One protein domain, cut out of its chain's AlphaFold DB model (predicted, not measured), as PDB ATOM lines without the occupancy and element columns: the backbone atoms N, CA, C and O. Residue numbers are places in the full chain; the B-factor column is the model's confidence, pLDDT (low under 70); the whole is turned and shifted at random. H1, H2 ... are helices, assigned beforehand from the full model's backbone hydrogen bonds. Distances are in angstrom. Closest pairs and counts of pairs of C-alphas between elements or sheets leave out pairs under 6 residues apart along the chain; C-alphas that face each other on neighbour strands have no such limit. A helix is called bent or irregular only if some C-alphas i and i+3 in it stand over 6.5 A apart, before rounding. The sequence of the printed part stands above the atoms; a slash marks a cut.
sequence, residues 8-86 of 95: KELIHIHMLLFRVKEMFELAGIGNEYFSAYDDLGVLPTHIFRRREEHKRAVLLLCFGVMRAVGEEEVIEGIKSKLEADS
ATOM      1  N   LYS A   8     118.736 145.215 134.577       95.81
ATOM      2  CA  LYS A   8     117.671 145.137 133.572       95.81
ATOM      3  C   LYS A   8     118.236 144.841 132.183       95.81
ATOM      4  O   LYS A   8     117.760 143.924 131.525       95.81
ATOM      5  N   GLU A   9     119.277 145.560 131.768       96.75
ATOM      6  CA  GLU A   9     119.952 145.301 130.490       96.75
ATOM      7  C   GLU A   9     120.581 143.907 130.454       96.75
ATOM      8  O   GLU A   9     120.456 143.210 129.455       96.75
ATOM      9  N   LEU A  10     121.175 143.448 131.561       96.19
ATOM     10  CA  LEU A  10     121.700 142.086 131.659       96.19
ATOM     11  C   LEU A  10     120.601 141.025 131.477       96.19
ATOM     12  O   LEU A  10     120.811 140.049 130.761       96.19
ATOM     13  N   ILE A  11     119.428 141.217 132.091       97.62
ATOM     14  CA  ILE A  11     118.271 140.326 131.903       97.62
ATOM     15  C   ILE A  11     117.789 140.367 130.447       97.62
ATOM     16  O   ILE A  11     117.449 139.324 129.895       97.62
ATOM     17  N   HIS A  12     117.794 141.534 129.795       97.88
ATOM     18  CA  HIS A  12     117.452 141.629 128.374       97.88
ATOM     19  C   HIS A  12     118.449 140.873 127.488       97.88
ATOM     20  O   HIS A  12     118.024 140.151 126.593       97.88
ATOM     21  N   ILE A  13     119.754 140.980 127.753       97.94
ATOM     22  CA  ILE A  13     120.783 140.211 127.032       97.94
ATOM     23  C   ILE A  13     120.567 138.709 127.241       97.94
ATOM     24  O   ILE A  13     120.579 137.950 126.277       97.94
ATOM     25  N   HIS A  14     120.304 138.283 128.480       98.12
ATOM     26  CA  HIS A  14     119.976 136.893 128.785       98.12
ATOM     27  C   HIS A  14     118.751 136.418 127.989       98.12
ATOM     28  O   HIS A  14     118.787 135.349 127.389       98.12
ATOM     29  N   MET A  15     117.695 137.229 127.922       98.62
ATOM     30  CA  MET A  15     116.503 136.916 127.138       98.62
ATOM     31  C   MET A  15     116.802 136.802 125.637       98.62
ATOM     32  O   MET A  15     116.326 135.867 125.005       98.62
ATOM     33  N   LEU A  16     117.594 137.716 125.067       98.69
ATOM     34  CA  LEU A  16     117.971 137.668 123.652       98.69
ATOM     35  C   LEU A  16     118.783 136.409 123.326       98.69
ATOM     36  O   LEU A  16     118.474 135.722 122.359       98.69
ATOM     37  N   LEU A  17     119.771 136.064 124.152       98.31
ATOM     38  CA  LEU A  17     120.575 134.854 123.961       98.31
ATOM     39  C   LEU A  17     119.766 133.569 124.166       98.31
ATOM     40  O   LEU A  17     119.991 132.591 123.462       98.31
ATOM     41  N   PHE A  18     118.791 133.575 125.076       98.25
ATOM     42  CA  PHE A  18     117.855 132.463 125.222       98.25
ATOM     43  C   PHE A  18     117.020 132.259 123.949       98.25
ATOM     44  O   PHE A  18     116.850 131.127 123.509       98.25
ATOM     45  N   ARG A  19     116.582 133.341 123.286       98.44
ATOM     46  CA  ARG A  19     115.929 133.234 121.968       98.44
ATOM     47  C   ARG A  19     116.867 132.681 120.896       98.44
ATOM     48  O   ARG A  19     116.420 131.914 120.053       98.44
ATOM     49  N   VAL A  20     118.155 133.026 120.934       97.69
ATOM     50  CA  VAL A  20     119.148 132.428 120.026       97.69
ATOM     51  C   VAL A  20     119.273 130.921 120.272       97.69
ATOM     52  O   VAL A  20     119.235 130.171 119.303       97.69
ATOM     53  N   LYS A  21     119.335 130.460 121.529       97.06
ATOM     54  CA  LYS A  21     119.294 129.020 121.858       97.06
ATOM     55  C   LYS A  21     118.076 128.339 121.229       97.06
ATOM     56  O   LYS A  21     118.242 127.378 120.487       97.06
ATOM     57  N   GLU A  22     116.876 128.880 121.447       96.06
ATOM     58  CA  GLU A  22     115.641 128.325 120.869       96.06
ATOM     59  C   GLU A  22     115.685 128.288 119.330       96.06
ATOM     60  O   GLU A  22     115.197 127.344 118.719       96.06
ATOM     61  N   MET A  23     116.297 129.284 118.676       97.06
ATOM     62  CA  MET A  23     116.473 129.270 117.217       97.06
ATOM     63  C   MET A  23     117.388 128.133 116.743       97.06
ATOM     64  O   MET A  23     117.103 127.527 115.713       97.06
ATOM     65  N   PHE A  24     118.468 127.841 117.472       95.69
ATOM     66  CA  PHE A  24     119.362 126.719 117.164       95.69
ATOM     67  C   PHE A  24     118.633 125.380 117.329       95.69
ATOM     68  O   PHE A  24     118.672 124.550 116.421       95.69
ATOM     69  N   GLU A  25     117.893 125.216 118.426       93.56
ATOM     70  CA  GLU A  25     117.079 124.021 118.682       93.56
ATOM     71  C   GLU A  25     116.024 123.809 117.585       93.56
ATOM     72  O   GLU A  25     115.879 122.705 117.060       93.56
ATOM     73  N   LEU A  26     115.325 124.876 117.179       95.38
ATOM     74  CA  LEU A  26     114.353 124.845 116.079       95.38
ATOM     75  C   LEU A  26     114.992 124.491 114.730       95.38
ATOM     76  O   LEU A  26     114.341 123.871 113.891       95.38
ATOM     77  N   ALA A  27     116.253 124.869 114.517       94.25
ATOM     78  CA  ALA A  27     117.022 124.506 113.331       94.25
ATOM     79  C   ALA A  27     117.561 123.060 113.372       94.25
ATOM     80  O   ALA A  27     118.219 122.632 112.425       94.25
ATOM     81  N   GLY A  28     117.299 122.306 114.446       92.75
ATOM     82  CA  GLY A  28     117.828 120.957 114.641       92.75
ATOM     83  C   GLY A  28     119.309 120.925 115.024       92.75
ATOM     84  O   GLY A  28     119.923 119.861 114.966       92.75
ATOM     85  N   ILE A  29     119.891 122.067 115.407       90.38
ATOM     86  CA  ILE A  29     121.239 122.125 115.969       90.38
ATOM     87  C   ILE A  29     121.124 121.703 117.433       90.38
ATOM     88  O   ILE A  29     120.389 122.313 118.210       90.38
ATOM     89  N   GLY A  30     121.789 120.597 117.762       74.38
ATOM     90  CA  GLY A  30     121.511 119.808 118.954       74.38
ATOM     91  C   GLY A  30     121.664 120.556 120.284       74.38
ATOM     92  O   GLY A  30     122.470 121.478 120.435       74.38
ATOM     93  N   ASN A  31     120.863 120.141 121.270       79.12
ATOM     94  CA  ASN A  31     120.832 120.760 122.598       79.12
ATOM     95  C   ASN A  31     122.122 120.500 123.410       79.12
ATOM     96  O   ASN A  31     122.373 121.155 124.420       79.12
ATOM     97  N   GLU A  32     122.987 119.580 122.971       89.19
ATOM     98  CA  GLU A  32     124.260 119.278 123.633       89.19
ATOM     99  C   GLU A  32     125.142 120.520 123.830       89.19
ATOM    100  O   GLU A  32     125.788 120.648 124.874       89.19
ATOM    101  N   TYR A  33     125.100 121.481 122.899       94.75
ATOM    102  CA  TYR A  33     125.879 122.720 122.984       94.75
ATOM    103  C   TYR A  33     125.447 123.622 124.148       94.75
ATOM    104  O   TYR A  33     126.259 124.400 124.658       94.75
ATOM    105  N   PHE A  34     124.198 123.498 124.602       96.00
ATOM    106  CA  PHE A  34     123.603 124.341 125.636       96.00
ATOM    107  C   PHE A  34     123.345 123.611 126.962       96.00
ATOM    108  O   PHE A  34     122.861 124.235 127.905       96.00
ATOM    109  N   SER A  35     123.739 122.340 127.080       95.38
ATOM    110  CA  SER A  35     123.611 121.523 128.301       95.38
ATOM    111  C   SER A  35     124.084 122.242 129.571       95.38
ATOM    112  O   SER A  35     123.341 122.356 130.540       95.38
ATOM    113  N   ALA A  36     125.272 122.854 129.538       94.31
ATOM    114  CA  ALA A  36     125.813 123.581 130.687       94.31
ATOM    115  C   ALA A  36     124.962 124.798 131.109       94.31
ATOM    116  O   ALA A  36     124.971 125.185 132.278       94.31
ATOM    117  N   TYR A  37     124.249 125.431 130.169       96.75
ATOM    118  CA  TYR A  37     123.274 126.476 130.487       96.75
ATOM    119  C   TYR A  37     122.008 125.876 131.109       96.75
ATOM    120  O   TYR A  37     121.528 126.402 132.115       96.75
ATOM    121  N   ASP A  38     121.494 124.785 130.541       95.94
ATOM    122  CA  ASP A  38     120.291 124.111 131.035       95.94
ATOM    123  C   ASP A  38     120.487 123.624 132.486       95.94
ATOM    124  O   ASP A  38     119.642 123.886 133.347       95.94
ATOM    125  N   ASP A  39     121.658 123.060 132.798       96.44
ATOM    126  CA  ASP A  39     122.042 122.608 134.143       96.44
ATOM    127  C   ASP A  39     122.122 123.747 135.176       96.44
ATOM    128  O   ASP A  39     121.961 123.524 136.379       96.44
ATOM    129  N   LEU A  40     122.336 124.996 134.739       96.25
ATOM    130  CA  LEU A  40     122.357 126.154 135.637       96.25
ATOM    131  C   LEU A  40     120.961 126.453 136.222       96.25
ATOM    132  O   LEU A  40     120.863 127.044 137.300       96.25
ATOM    133  N   GLY A  41     119.877 126.097 135.521       97.19
ATOM    134  CA  GLY A  41     118.500 126.303 135.991       97.19
ATOM    135  C   GLY A  41     118.084 127.777 136.149       97.19
ATOM    136  O   GLY A  41     117.193 128.113 136.941       97.19
ATOM    137  N   VAL A  42     118.736 128.696 135.427       97.31
ATOM    138  CA  VAL A  42     118.471 130.143 135.487       97.31
ATOM    139  C   VAL A  42     117.853 130.615 134.174       97.31
ATOM    140  O   VAL A  42     118.555 130.838 133.196       97.31
ATOM    141  N   LEU A  43     116.536 130.844 134.180       98.19
ATOM    142  CA  LEU A  43     115.777 131.368 133.042       98.19
ATOM    143  C   LEU A  43     115.728 132.908 133.026       98.19
ATOM    144  O   LEU A  43     115.839 133.541 134.083       98.19
ATOM    145  N   PRO A  44     115.511 133.547 131.858       97.94
ATOM    146  CA  PRO A  44     115.382 135.005 131.765       97.94
ATOM    147  C   PRO A  44     114.235 135.581 132.606       97.94
ATOM    148  O   PRO A  44     114.345 136.690 133.124       97.94
ATOM    149  N   THR A  45     113.156 134.816 132.793       97.88
ATOM    150  CA  THR A  45     111.986 135.202 133.599       97.88
ATOM    151  C   THR A  45     112.268 135.237 135.101       97.88
ATOM    152  O   THR A  45     111.506 135.841 135.855       97.88
ATOM    153  N   HIS A  46     113.381 134.658 135.562       98.00
ATOM    154  CA  HIS A  46     113.780 134.647 136.968       98.00
ATOM    155  C   HIS A  46     114.399 135.986 137.418       98.00
ATOM    156  O   HIS A  46     115.480 136.017 137.999       98.00
ATOM    157  N   ILE A  47     113.703 137.107 137.201       96.50
ATOM    158  CA  ILE A  47     114.216 138.481 137.381       96.50
ATOM    159  C   ILE A  47     114.715 138.814 138.802       96.50
ATOM    160  O   ILE A  47     115.474 139.769 139.001       96.50
ATOM    161  N   PHE A  48     114.298 138.039 139.807       96.06
ATOM    162  CA  PHE A  48     114.711 138.200 141.203       96.06
ATOM    163  C   PHE A  48     116.023 137.479 141.544       96.06
ATOM    164  O   PHE A  48     116.613 137.784 142.580       96.06
ATOM    165  N   ARG A  49     116.537 136.599 140.669       95.12
ATOM    166  CA  ARG A  49     117.855 135.960 140.827       95.12
ATOM    167  C   ARG A  49     118.981 136.993 140.851       95.12
ATOM    168  O   ARG A  49     118.813 138.156 140.454       95.12
ATOM    169  N   ARG A  50     120.142 136.593 141.366       94.38
ATOM    170  CA  ARG A  50     121.301 137.476 141.524       94.38
ATOM    171  C   ARG A  50     121.840 137.901 140.163       94.38
ATOM    172  O   ARG A  50     121.715 137.206 139.157       94.38
ATOM    173  N   ARG A  51     122.473 139.072 140.137       92.94
ATOM    174  CA  ARG A  51     123.101 139.615 138.928       92.94
ATOM    175  C   ARG A  51     124.175 138.660 138.398       92.94
ATOM    176  O   ARG A  51     124.287 138.470 137.196       92.94
ATOM    177  N   GLU A  52     124.930 138.040 139.292       92.12
ATOM    178  CA  GLU A  52     126.014 137.103 138.996       92.12
ATOM    179  C   GLU A  52     125.487 135.808 138.364       92.12
ATOM    180  O   GLU A  52     126.110 135.287 137.444       92.12
ATOM    181  N   GLU A  53     124.304 135.342 138.777       95.44
ATOM    182  CA  GLU A  53     123.637 134.183 138.166       95.44
ATOM    183  C   GLU A  53     123.246 134.485 136.712       95.44
ATOM    184  O   GLU A  53     123.535 133.696 135.817       95.44
ATOM    185  N   HIS A  54     122.682 135.668 136.445       96.00
ATOM    186  CA  HIS A  54     122.385 136.090 135.072       96.00
ATOM    187  C   HIS A  54     123.644 136.317 134.223       96.00
ATOM    188  O   HIS A  54     123.630 136.018 133.034       96.00
ATOM    189  N   LYS A  55     124.750 136.800 134.807       94.31
ATOM    190  CA  LYS A  55     126.037 136.885 134.093       94.31
ATOM    191  C   LYS A  55     126.541 135.503 133.693       94.31
ATOM    192  O   LYS A  55     126.985 135.328 132.564       94.31
ATOM    193  N   ARG A  56     126.460 134.533 134.609       94.38
ATOM    194  CA  ARG A  56     126.870 133.151 134.340       94.38
ATOM    195  C   ARG A  56     126.007 132.525 133.245       94.38
ATOM    196  O   ARG A  56     126.555 131.923 132.331       94.38
ATOM    197  N   ALA A  57     124.695 132.744 133.294       96.88
ATOM    198  CA  ALA A  57     123.758 132.320 132.257       96.88
ATOM    199  C   ALA A  57     124.123 132.886 130.871       96.88
ATOM    200  O   ALA A  57     124.245 132.133 129.911       96.88
ATOM    201  N   VAL A  58     124.371 134.199 130.781       96.75
ATOM    202  CA  VAL A  58     124.807 134.865 129.540       96.75
ATOM    203  C   VAL A  58     126.105 134.263 129.005       96.75
ATOM    204  O   VAL A  58     126.183 133.953 127.821       96.75
ATOM    205  N   LEU A  59     127.104 134.055 129.868       95.44
ATOM    206  CA  LEU A  59     128.383 133.479 129.456       95.44
ATOM    207  C   LEU A  59     128.218 132.054 128.907       95.44
ATOM    208  O   LEU A  59     128.799 131.723 127.877       95.44
ATOM    209  N   LEU A  60     127.398 131.229 129.561       96.25
ATOM    210  CA  LEU A  60     127.152 129.853 129.126       96.25
ATOM    211  C   LEU A  60     126.391 129.779 127.807       96.25
ATOM    212  O   LEU A  60     126.742 128.964 126.958       96.25
ATOM    213  N   LEU A  61     125.415 130.664 127.596       97.38
ATOM    214  CA  LEU A  61     124.735 130.784 126.306       97.38
ATOM    215  C   LEU A  61     125.706 131.212 125.201       97.38
ATOM    216  O   LEU A  61     125.685 130.630 124.122       97.38
ATOM    217  N   CYS A  62     126.593 132.178 125.466       97.00
ATOM    218  CA  CYS A  62     127.634 132.569 124.515       97.00
ATOM    219  C   CYS A  62     128.561 131.397 124.164       97.00
ATOM    220  O   CYS A  62     128.848 131.195 122.987       97.00
ATOM    221  N   PHE A  63     129.001 130.608 125.152       95.81
ATOM    222  CA  PHE A  63     129.792 129.403 124.889       95.81
ATOM    223  C   PHE A  63     129.020 128.367 124.076       95.81
ATOM    224  O   PHE A  63     129.590 127.815 123.143       95.81
ATOM    225  N   GLY A  64     127.736 128.142 124.360       96.12
ATOM    226  CA  GLY A  64     126.908 127.245 123.553       96.12
ATOM    227  C   GLY A  64     126.822 127.681 122.091       96.12
ATOM    228  O   GLY A  64     127.057 126.870 121.200       96.12
ATOM    229  N   VAL A  65     126.604 128.978 121.839       96.38
ATOM    230  CA  VAL A  65     126.621 129.535 120.476       96.38
ATOM    231  C   VAL A  65     127.977 129.323 119.806       96.38
ATOM    232  O   VAL A  65     128.014 128.837 118.683       96.38
ATOM    233  N   MET A  66     129.086 129.643 120.486       96.12
ATOM    234  CA  MET A  66     130.440 129.469 119.942       96.12
ATOM    235  C   MET A  66     130.747 128.005 119.593       96.12
ATOM    236  O   MET A  66     131.253 127.738 118.506       96.12
ATOM    237  N   ARG A  67     130.374 127.046 120.451       94.81
ATOM    238  CA  ARG A  67     130.544 125.614 120.147       94.81
ATOM    239  C   ARG A  67     129.740 125.195 118.930       94.81
ATOM    240  O   ARG A  67     130.264 124.519 118.053       94.81
ATOM    241  N   ALA A  68     128.488 125.639 118.856       94.31
ATOM    242  CA  ALA A  68     127.601 125.305 117.753       94.31
ATOM    243  C   ALA A  68     128.085 125.858 116.397       94.31
ATOM    244  O   ALA A  68     127.694 125.332 115.357       94.31
ATOM    245  N   VAL A  69     128.947 126.885 116.392       94.44
ATOM    246  CA  VAL A  69     129.593 127.417 115.178       94.44
ATOM    247  C   VAL A  69     131.055 126.976 114.998       94.44
ATOM    248  O   VAL A  69     131.694 127.400 114.039       94.44
ATOM    249  N   GLY A  70     131.580 126.100 115.864       94.31
ATOM    250  CA  GLY A  70     132.923 125.515 115.733       94.31
ATOM    251  C   GLY A  70     134.082 126.349 116.298       94.31
ATOM    252  O   GLY A  70     135.226 126.122 115.920       94.31
ATOM    253  N   GLU A  71     133.819 127.289 117.207       95.75
ATOM    254  CA  GLU A  71     134.804 128.247 117.748       95.75
ATOM    255  C   GLU A  71     135.476 127.762 119.054       95.75
ATOM    256  O   GLU A  71     135.559 128.494 120.045       95.75
ATOM    257  N   GLU A  72     135.955 126.512 119.095       92.38
ATOM    258  CA  GLU A  72     136.510 125.914 120.329       92.38
ATOM    259  C   GLU A  72     137.806 126.609 120.795       92.38
ATOM    260  O   GLU A  72     137.999 126.839 121.989       92.38
ATOM    261  N   GLU A  73     138.668 127.037 119.866       93.06
ATOM    262  CA  GLU A  73     139.913 127.754 120.195       93.06
ATOM    263  C   GLU A  73     139.643 129.090 120.904       93.06
ATOM    264  O   GLU A  73     140.343 129.466 121.851       93.06
ATOM    265  N   VAL A  74     138.589 129.800 120.487       92.69
ATOM    266  CA  VAL A  74     138.162 131.058 121.115       92.69
ATOM    267  C   VAL A  74     137.647 130.800 122.529       92.69
ATOM    268  O   VAL A  74     137.965 131.565 123.444       92.69
ATOM    269  N   ILE A  75     136.893 129.717 122.734       92.31
ATOM    270  CA  ILE A  75     136.376 129.330 124.051       92.31
ATOM    271  C   ILE A  75     137.526 129.081 125.030       92.31
ATOM    272  O   ILE A  75     137.516 129.643 126.129       92.31
ATOM    273  N   GLU A  76     138.535 128.306 124.638       91.19
ATOM    274  CA  GLU A  76     139.705 128.027 125.481       91.19
ATOM    275  C   GLU A  76     140.518 129.301 125.783       91.19
ATOM    276  O   GLU A  76     140.937 129.548 126.922       91.19
ATOM    277  N   GLY A  77     140.648 130.195 124.798       91.69
ATOM    278  CA  GLY A  77     141.245 131.518 124.989       91.69
ATOM    279  C   GLY A  77     140.478 132.413 125.975       91.69
ATOM    280  O   GLY A  77     141.085 133.206 126.695       91.69
ATOM    281  N   ILE A  78     139.148 132.301 126.043       89.12
ATOM    282  CA  ILE A  78     138.329 133.040 127.016       89.12
ATOM    283  C   ILE A  78     138.426 132.402 128.405       89.12
ATOM    284  O   ILE A  78     138.610 133.129 129.380       89.12
ATOM    285  N   LYS A  79     138.319 131.072 128.517       86.88
ATOM    286  CA  LYS A  79     138.412 130.351 129.801       86.88
ATOM    287  C   LYS A  79     139.728 130.647 130.512       86.88
ATOM    288  O   LYS A  79     139.704 131.071 131.663       86.88
ATOM    289  N   SER A  80     140.849 130.544 129.800       88.38
ATOM    290  CA  SER A  80     142.178 130.855 130.345       88.38
ATOM    291  C   SER A  80     142.287 132.293 130.870       88.38
ATOM    292  O   SER A  80     142.851 132.522 131.939       88.38
ATOM    293  N   LYS A  81     141.695 133.276 130.176       83.31
ATOM    294  CA  LYS A  81     141.629 134.668 130.657       83.31
ATOM    295  C   LYS A  81     140.752 134.817 131.897       83.31
ATOM    296  O   LYS A  81     141.127 135.526 132.823       83.31
ATOM    297  N   LEU A  82     139.599 134.149 131.928       80.06
ATOM    298  CA  LEU A  82     138.703 134.175 133.085       80.06
ATOM    299  C   LEU A  82     139.351 133.530 134.316       80.06
ATOM    300  O   LEU A  82     139.185 134.047 135.418       80.06
ATOM    301  N   GLU A  83     140.102 132.444 134.133       76.06
ATOM    302  CA  GLU A  83     140.879 131.788 135.188       76.06
ATOM    303  C   GLU A  83     142.008 132.687 135.699       76.06
ATOM    304  O   GLU A  83     142.145 132.864 136.911       76.06
ATOM    305  N   ALA A  84     142.756 133.330 134.796       71.25
ATOM    306  CA  ALA A  84     143.813 134.280 135.143       71.25
ATOM    307  C   ALA A  84     143.284 135.510 135.909       71.25
ATOM    308  O   ALA A  84     143.948 136.007 136.818       71.25
ATOM    309  N   ASP A  85     142.064 135.958 135.601       65.62
ATOM    310  CA  ASP A  85     141.381 137.044 136.313       65.62
ATOM    311  C   ASP A  85     140.794 136.602 137.678       65.62
ATOM    312  O   ASP A  85     140.347 137.440 138.470       65.62
ATOM    313  N   SER A  86     140.779 135.296 137.986       49.84
ATOM    314  CA  SER A  86     140.023 134.700 139.099       49.84
ATOM    315  C   SER A  86     140.818 134.385 140.378       49.84
ATOM    316  O   SER A  86     140.638 133.338 140.999       49.84
TER     317      SER A  86
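Overview. This is residues 8 to 86 of the 95 residues of the protein "Putative metal-binding protein" of Archaeoglobus fulgidus DSM 8774 (UniProt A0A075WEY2). A long helix, H3, runs through the middle of a small group of four helices, with H1 packed along one side of it, the short H2 along another, and H4 reached by a tight turn from its end. H1, H2 and H3 make a three-helix core whose centres form a triangle, while H4 meets H3 near their link and its far part, with the last residues, sticks out as residues 80 to 86. The printed part has 79 residues with four named helices, H1, H2, H3 and H4 in that order, and no named strand; the class is all helix. It is compact, with a radius of gyration of the C-alphas of 12.7 A and spans of 36 by 34 by 21 A.

Arrangement. H1, residues 8 to 26, touches H3, residues 51 to 68, at a shallow tilt of 30 degrees, and they run the same way. Their closest C-alphas are those of His 14 and Val 58, 5.3 A apart. H2, residues 31 to 38, is close to H1 but not clearly touching; their closest C-alphas, of Glu 25 and Asn 31, are 6.3 A apart. H2 and H3 form a helical hairpin, touching at a shallow tilt of 9 degrees and running opposite ways, with the C-alphas of Tyr 33 and Gly 64 closest at 4.7 A. H3 is the hub, touching the three other helices. H3 and H4, residues 72 to 84, form a second helical hairpin at a shallow tilt of 28 degrees, opposite ways. Here residues 63 to 67 of H3 touch residues 72 to 75 of H4, and the closest C-alphas are those of Phe 63 and Ile 75, 6.6 A apart. The three touching pairs are at a shallow tilt, a mostly aligned packing in which the helix lines are near one another in direction. H1 and H4 are apart, and so are H2 and H4. In H1 and H3 every O i to N i+4 pair is within hydrogen-bond range; in H4 it is 8 of 9, and in H2 2 of 4, beside 4 of 5 O i to N i+3 pairs.

Along the chain. H1 begins with C-alpha 8 at (117.671, 145.137, 133.572) and is 27.0 A long. H2 is irregular: C-alphas 33 and 36 are 7.8 A apart. H3 begins with C-alpha 51 at (123.101, 139.615, 138.928) and is 26.0 A long. H4, 18.5 A long, ends with C-alpha 84 at (143.813, 134.280, 135.143).

Size, cuts and confidence. The two C-alphas farthest apart, those of Leu 26 and Ala 84, are 36.3 A apart. The printed part has no cut. The links from H1 to H2 and from H3 to H4 are tight; the link from H2 to H3, residues 39 to 50, is long. The mean pLDDT of the printed part is 93.0, and residues 85 to 86 are under 70.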